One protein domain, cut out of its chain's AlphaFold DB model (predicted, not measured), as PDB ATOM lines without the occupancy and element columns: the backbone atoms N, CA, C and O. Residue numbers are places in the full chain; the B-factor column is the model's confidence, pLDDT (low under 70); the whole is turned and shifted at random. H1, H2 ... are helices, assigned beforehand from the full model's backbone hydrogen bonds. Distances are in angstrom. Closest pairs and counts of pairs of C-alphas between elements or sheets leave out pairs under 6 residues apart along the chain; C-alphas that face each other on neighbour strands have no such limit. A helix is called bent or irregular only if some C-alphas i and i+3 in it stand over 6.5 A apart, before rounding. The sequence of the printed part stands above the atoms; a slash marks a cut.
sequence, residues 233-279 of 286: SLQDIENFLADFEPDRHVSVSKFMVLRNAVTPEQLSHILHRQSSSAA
ATOM      1  N   SER A 233     215.621 203.314 329.217       81.25
ATOM      2  CA  SER A 233     215.073 202.420 330.232       81.25
ATOM      3  C   SER A 233     216.216 201.692 330.937       81.25
ATOM      4  O   SER A 233     217.286 201.491 330.362       81.25
ATOM      5  N   LEU A 234     216.010 201.270 332.188       81.50
ATOM      6  CA  LEU A 234     217.014 200.460 332.892       81.50
ATOM      7  C   LEU A 234     217.437 199.243 332.054       81.50
ATOM      8  O   LEU A 234     218.611 198.903 332.035       81.50
ATOM      9  N   GLN A 235     216.502 198.675 331.288       82.25
ATOM     10  CA  GLN A 235     216.756 197.593 330.341       82.25
ATOM     11  C   GLN A 235     217.664 198.023 329.179       82.25
ATOM     12  O   GLN A 235     218.545 197.269 328.782       82.25
ATOM     13  N   ASP A 236     217.485 199.230 328.637       80.88
ATOM     14  CA  ASP A 236     218.353 199.777 327.588       80.88
ATOM     15  C   ASP A 236     219.752 200.067 328.125       80.88
ATOM     16  O   ASP A 236     220.736 199.829 327.431       80.88
ATOM     17  N   ILE A 237     219.854 200.536 329.373       84.69
ATOM     18  CA  ILE A 237     221.134 200.728 330.063       84.69
ATOM     19  C   ILE A 237     221.803 199.372 330.320       84.69
ATOM     20  O   ILE A 237     222.999 199.235 330.081       84.69
ATOM     21  N   GLU A 238     221.057 198.357 330.757       84.62
ATOM     22  CA  GLU A 238     221.563 196.991 330.943       84.62
ATOM     23  C   GLU A 238     222.034 196.382 329.622       84.62
ATOM     24  O   GLU A 238     223.152 195.887 329.553       84.62
ATOM     25  N   ASN A 239     221.244 196.488 328.553       85.94
ATOM     26  CA  ASN A 239     221.634 196.041 327.214       85.94
ATOM     27  C   ASN A 239     222.851 196.819 326.694       85.94
ATOM     28  O   ASN A 239     223.724 196.252 326.041       85.94
ATOM     29  N   PHE A 240     222.941 198.114 327.005       84.38
ATOM     30  CA  PHE A 240     224.089 198.944 326.649       84.38
ATOM     31  C   PHE A 240     225.360 198.522 327.399       84.38
ATOM     32  O   PHE A 240     226.447 198.539 326.818       84.38
ATOM     33  N   LEU A 241     225.227 198.140 328.673       86.62
ATOM     34  CA  LEU A 241     226.320 197.680 329.529       86.62
ATOM     35  C   LEU A 241     226.650 196.193 329.347       86.62
ATOM     36  O   LEU A 241     227.746 195.787 329.717       86.62
ATOM     37  N   ALA A 242     225.764 195.386 328.759       89.44
ATOM     38  CA  ALA A 242     225.991 193.958 328.531       89.44
ATOM     39  C   ALA A 242     227.198 193.687 327.616       89.44
ATOM     40  O   ALA A 242     227.881 192.680 327.779       89.44
ATOM     41  N   ASP A 243     227.502 194.619 326.708       85.12
ATOM     42  CA  ASP A 243     228.668 194.545 325.819       85.12
ATOM     43  C   ASP A 243     229.963 195.083 326.466       85.12
ATOM     44  O   ASP A 243     231.016 195.111 325.825       85.12
ATOM     45  N   PHE A 244     229.914 195.567 327.714       89.12
ATOM     46  CA  PHE A 244     231.084 196.115 328.397       89.12
ATOM     47  C   PHE A 244     231.974 194.993 328.956       89.12
ATOM     48  O   PHE A 244     231.754 194.480 330.051       89.12
ATOM     49  N   GLU A 245     233.036 194.649 328.226       89.12
ATOM     50  CA  GLU A 245     234.119 193.797 328.730       89.12
ATOM     51  C   GLU A 245     235.187 194.636 329.467       89.12
ATOM     52  O   GLU A 245     235.901 195.412 328.817       89.12
ATOM     53  N   PRO A 246     235.367 194.476 330.796       86.38
ATOM     54  CA  PRO A 246     236.321 195.278 331.571       86.38
ATOM     55  C   PRO A 246     237.777 195.073 331.126       86.38
ATOM     56  O   PRO A 246     238.573 196.008 331.183       86.38
ATOM     57  N   ASP A 247     238.114 193.888 330.608       89.19
ATOM     58  CA  ASP A 247     239.471 193.566 330.157       89.19
ATOM     59  C   ASP A 247     239.824 194.217 328.806       89.19
ATOM     60  O   ASP A 247     240.990 194.511 328.536       89.19
ATOM     61  N   ARG A 248     238.826 194.489 327.950       84.38
ATOM     62  CA  ARG A 248     239.024 195.200 326.669       84.38
ATOM     63  C   ARG A 248     238.852 196.704 326.802       84.38
ATOM     64  O   ARG A 248     239.535 197.478 326.123       84.38
ATOM     65  N   HIS A 249     237.921 197.137 327.641       80.69
ATOM     66  CA  HIS A 249     237.567 198.537 327.801       80.69
ATOM     67  C   HIS A 249     238.218 199.088 329.063       80.69
ATOM     68  O   HIS A 249     237.604 199.188 330.115       80.69
ATOM     69  N   VAL A 250     239.477 199.510 328.907       82.56
ATOM     70  CA  VAL A 250     240.345 200.105 329.946       82.56
ATOM     71  C   VAL A 250     239.627 201.139 330.838       82.56
ATOM     72  O   VAL A 250     240.015 201.338 331.985       82.56
ATOM     73  N   SER A 251     238.582 201.813 330.332       85.75
ATOM     74  CA  SER A 251     237.640 202.580 331.152       85.75
ATOM     75  C   SER A 251     236.256 202.713 330.503       85.75
ATOM     76  O   SER A 251     236.124 202.726 329.274       85.75
ATOM     77  N   VAL A 252     235.224 202.907 331.333       79.38
ATOM     78  CA  VAL A 252     233.839 203.197 330.904       79.38
ATOM     79  C   VAL A 252     233.779 204.446 330.020       79.38
ATOM     80  O   VAL A 252     233.092 204.455 329.002       79.38
ATOM     81  N   SER A 253     234.562 205.486 330.329       77.19
ATOM     82  CA  SER A 253     234.633 206.695 329.497       77.19
ATOM     83  C   SER A 253     235.139 206.393 328.084       77.19
ATOM     84  O   SER A 253     234.603 206.921 327.114       77.19
ATOM     85  N   LYS A 254     236.134 205.505 327.941       80.25
ATOM     86  CA  LYS A 254     236.661 205.098 326.629       80.25
ATOM     87  C   LYS A 254     235.646 204.258 325.849       80.25
ATOM     88  O   LYS A 254     235.550 204.410 324.634       80.25
ATOM     89  N   PHE A 255     234.867 203.425 326.542       83.62
ATOM     90  CA  PHE A 255     233.758 202.666 325.956       83.62
ATOM     91  C   PHE A 255     232.641 203.579 325.429       83.62
ATOM     92  O   PHE A 255     232.214 203.424 324.286       83.62
ATOM     93  N   MET A 256     232.226 204.585 326.208       77.31
ATOM     94  CA  MET A 256     231.177 205.522 325.782       77.31
ATOM     95  C   MET A 256     231.597 206.379 324.579       77.31
ATOM     96  O   MET A 256     230.774 206.633 323.702       77.31
ATOM     97  N   VAL A 257     232.878 206.758 324.487       78.56
ATOM     98  CA  VAL A 257     233.429 207.478 323.323       78.56
ATOM     99  C   VAL A 257     233.507 206.579 322.081       78.56
ATOM    100  O   VAL A 257     233.179 207.027 320.986       78.56
ATOM    101  N   LEU A 258     233.891 205.305 322.231       79.69
ATOM    102  CA  LEU A 258     234.001 204.348 321.118       79.69
ATOM    103  C   LEU A 258     232.657 204.043 320.445       79.69
ATOM    104  O   LEU A 258     232.624 203.779 319.245       79.69
ATOM    105  N   ARG A 259     231.551 204.076 321.199       74.00
ATOM    106  CA  ARG A 259     230.218 203.747 320.674       74.00
ATOM    107  C   ARG A 259     229.485 204.918 320.007       74.00
ATOM    108  O   ARG A 259     228.333 204.743 319.628       74.00
ATOM    109  N   ASN A 260     230.122 206.086 319.845       61.19
ATOM    110  CA  ASN A 260     229.552 207.303 319.232       61.19
ATOM    111  C   ASN A 260     228.221 207.796 319.847       61.19
ATOM    112  O   ASN A 260     227.571 208.666 319.274       61.19
ATOM    113  N   ALA A 261     227.796 207.263 320.996       58.12
ATOM    114  CA  ALA A 261     226.444 207.483 321.509       58.12
ATOM    115  C   ALA A 261     226.292 208.790 322.303       58.12
ATOM    116  O   ALA A 261     225.184 209.300 322.430       58.12
ATOM    117  N   VAL A 262     227.383 209.351 322.835       56.41
ATOM    118  CA  VAL A 262     227.348 210.589 323.624       56.41
ATOM    119  C   VAL A 262     228.633 211.365 323.364       56.41
ATOM    120  O   VAL A 262     229.732 210.856 323.593       56.41
ATOM    121  N   THR A 263     228.515 212.601 322.881       57.97
ATOM    122  CA  THR A 263     229.686 213.485 322.782       57.97
ATOM    123  C   THR A 263     230.211 213.784 324.193       57.97
ATOM    124  O   THR A 263     229.416 213.947 325.123       57.97
ATOM    125  N   PRO A 264     231.535 213.870 324.411       57.91
ATOM    126  CA  PRO A 264     232.100 214.114 325.745       57.91
ATOM    127  C   PRO A 264     231.553 215.398 326.403       57.91
ATOM    128  O   PRO A 264     231.443 215.473 327.626       57.91
ATOM    129  N   GLU A 265     231.124 216.368 325.595       60.19
ATOM    130  CA  GLU A 265     230.456 217.596 326.031       60.19
ATOM    131  C   GLU A 265     229.079 217.322 326.661       60.19
ATOM    132  O   GLU A 265     228.801 217.796 327.764       60.19
ATOM    133  N   GLN A 266     228.243 216.481 326.043       60.06
ATOM    134  CA  GLN A 266     226.946 216.072 326.604       60.06
ATOM    135  C   GLN A 266     227.108 215.306 327.922       60.06
ATOM    136  O   GLN A 266     226.336 215.498 328.860       60.06
ATOM    137  N   LEU A 267     228.155 214.487 328.023       62.25
ATOM    138  CA  LEU A 267     228.452 213.709 329.222       62.25
ATOM    139  C   LEU A 267     228.896 214.613 330.384       62.25
ATOM    140  O   LEU A 267     228.446 214.436 331.518       62.25
ATOM    141  N   SER A 268     229.701 215.643 330.096       67.88
ATOM    142  CA  SER A 268     230.092 216.653 331.088       67.88
ATOM    143  C   SER A 268     228.892 217.443 331.629       67.88
ATOM    144  O   SER A 268     228.799 217.685 332.833       67.88
ATOM    145  N   HIS A 269     227.915 217.754 330.769       65.12
ATOM    146  CA  HIS A 269     226.676 218.418 331.167       65.12
ATOM    147  C   HIS A 269     225.806 217.546 332.077       65.12
ATOM    148  O   HIS A 269     225.277 218.046 333.072       65.12
ATOM    149  N   ILE A 270     225.684 216.247 331.784       65.88
ATOM    150  CA  ILE A 270     224.917 215.301 332.609       65.88
ATOM    151  C   ILE A 270     225.568 215.133 333.989       65.88
ATOM    152  O   ILE A 270     224.878 215.218 335.008       65.88
ATOM    153  N   LEU A 271     226.896 214.976 334.042       68.56
ATOM    154  CA  LEU A 271     227.633 214.829 335.302       68.56
ATOM    155  C   LEU A 271     227.563 216.092 336.173       68.56
ATOM    156  O   LEU A 271     227.352 215.989 337.384       68.56
ATOM    157  N   HIS A 272     227.654 217.286 335.579       72.69
ATOM    158  CA  HIS A 272     227.455 218.529 336.329       72.69
ATOM    159  C   HIS A 272     226.022 218.667 336.865       72.69
ATOM    160  O   HIS A 272     225.844 219.086 338.013       72.69
ATOM    161  N   ARG A 273     225.002 218.254 336.097       65.62
ATOM    162  CA  ARG A 273     223.598 218.271 336.546       65.62
ATOM    163  C   ARG A 273     223.380 217.334 337.742       65.62
ATOM    164  O   ARG A 273     222.786 217.750 338.736       65.62
ATOM    165  N   GLN A 274     223.928 216.118 337.706       62.62
ATOM    166  CA  GLN A 274     223.817 215.159 338.814       62.62
ATOM    167  C   GLN A 274     224.578 215.605 340.074       62.62
ATOM    168  O   GLN A 274     224.047 215.490 341.180       62.62
ATOM    169  N   SER A 275     225.766 216.200 339.918       63.84
ATOM    170  CA  SER A 275     226.525 216.785 341.035       63.84
ATOM    171  C   SER A 275     225.752 217.916 341.728       63.84
ATOM    172  O   SER A 275     225.721 217.975 342.957       63.84
ATOM    173  N   SER A 276     225.061 218.765 340.960       60.34
ATOM    174  CA  SER A 276     224.238 219.844 341.519       60.34
ATOM    175  C   SER A 276     222.947 219.350 342.191       60.34
ATOM    176  O   SER A 276     222.517 219.927 343.188       60.34
ATOM    177  N   SER A 277     222.364 218.243 341.716       51.25
ATOM    178  CA  SER A 277     221.155 217.651 342.304       51.25
ATOM    179  C   SER A 277     221.415 216.962 343.648       51.25
ATOM    180  O   SER A 277     220.533 216.949 344.505       51.25
ATOM    181  N   ALA A 278     222.614 216.409 343.866       55.31
ATOM    182  CA  ALA A 278     222.974 215.758 345.129       55.31
ATOM    183  C   ALA A 278     223.188 216.760 346.283       55.31
ATOM    184  O   ALA A 278     222.950 216.426 347.443       55.31
ATOM    185  N   ALA A 279     223.575 218.004 345.980       54.50
ATOM    186  CA  ALA A 279     223.810 219.041 346.988       54.50
ATOM    187  C   ALA A 279     222.517 219.549 347.662       54.50
ATOM    188  O   ALA A 279     222.558 220.010 348.801       54.50
TER     189      ALA A 279
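Overview. This is residues 233 to 279 of the 286 residues of an uncharacterized protein of Gallionellales bacterium GWA2_59_43 (UniProt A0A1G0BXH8). Three helices are strung along an open, loose U in which no helix touches another: H1 makes one arm, the short H2 sits in the bend, and H3, the longest, makes the other arm. The outer ends of both arms stick out free, residues 233 to 239 at H1 and residues 268 to 279 at H3. The printed part has 47 residues, with three named helices in the order H1, H2, H3 and no named strand, and its class is all helix. The whole is loose, with a radius of gyration of the C-alphas of 12.3 A, and elongated, spanning 34 by 22 by 18 A.

Along the chain. After Ser 233, H1 covers residues 234 to 242 and measures 11.9 A from first to last C-alpha. It begins with C-alpha 234 at (217.014, 200.460, 332.892). A link of 9 residues, passing C-alpha 247 at (239.471, 193.566, 330.157), leads to H2, residues 252 to 258, which is 9.9 A long. After 5 more residues comes H3, residues 264 to 279, with a length of 23.3 A. It ends with C-alpha 279 at (223.810, 219.041, 346.988). None of the three helices is bent or irregular.

Arrangement. H1 is apart from H2, although the two follow each other in the chain. H1 is also apart from H3. H2 and H3 are close but not clearly touching, with 1 pair of C-alphas within 8 A. This closest pair is Val 257 and Pro 264, whose C-alphas are 7.2 A apart. The centres of H2 and H3 are 16.8 A apart. Their lines stand at a shallow tilt of 30 degrees, and the two helices run opposite ways. There is no hairpin. In H1 and H2 every O i to N i+4 pair is within hydrogen-bond range, while in H3 this holds for 11 of 12 pairs.

Size, cuts and confidence. The two C-alphas farthest apart are those of Arg 248, in the link between H1 and H2, and Ala 279, at 34.8 A. From the first to the last printed C-alpha, Ser 233 to Ala 279, the distance is 25.2 A. The printed part has no cut. The link from H1 to H2 is short, the link from H2 to H3 is tight, and neither is long. The mean pLDDT of the printed part is 73.9. It is under 70 at 19 residues, namely 260 to 271 and 273 to 279. The mean pLDDT is 84 for H1, 79 for H2 and 62 for H3.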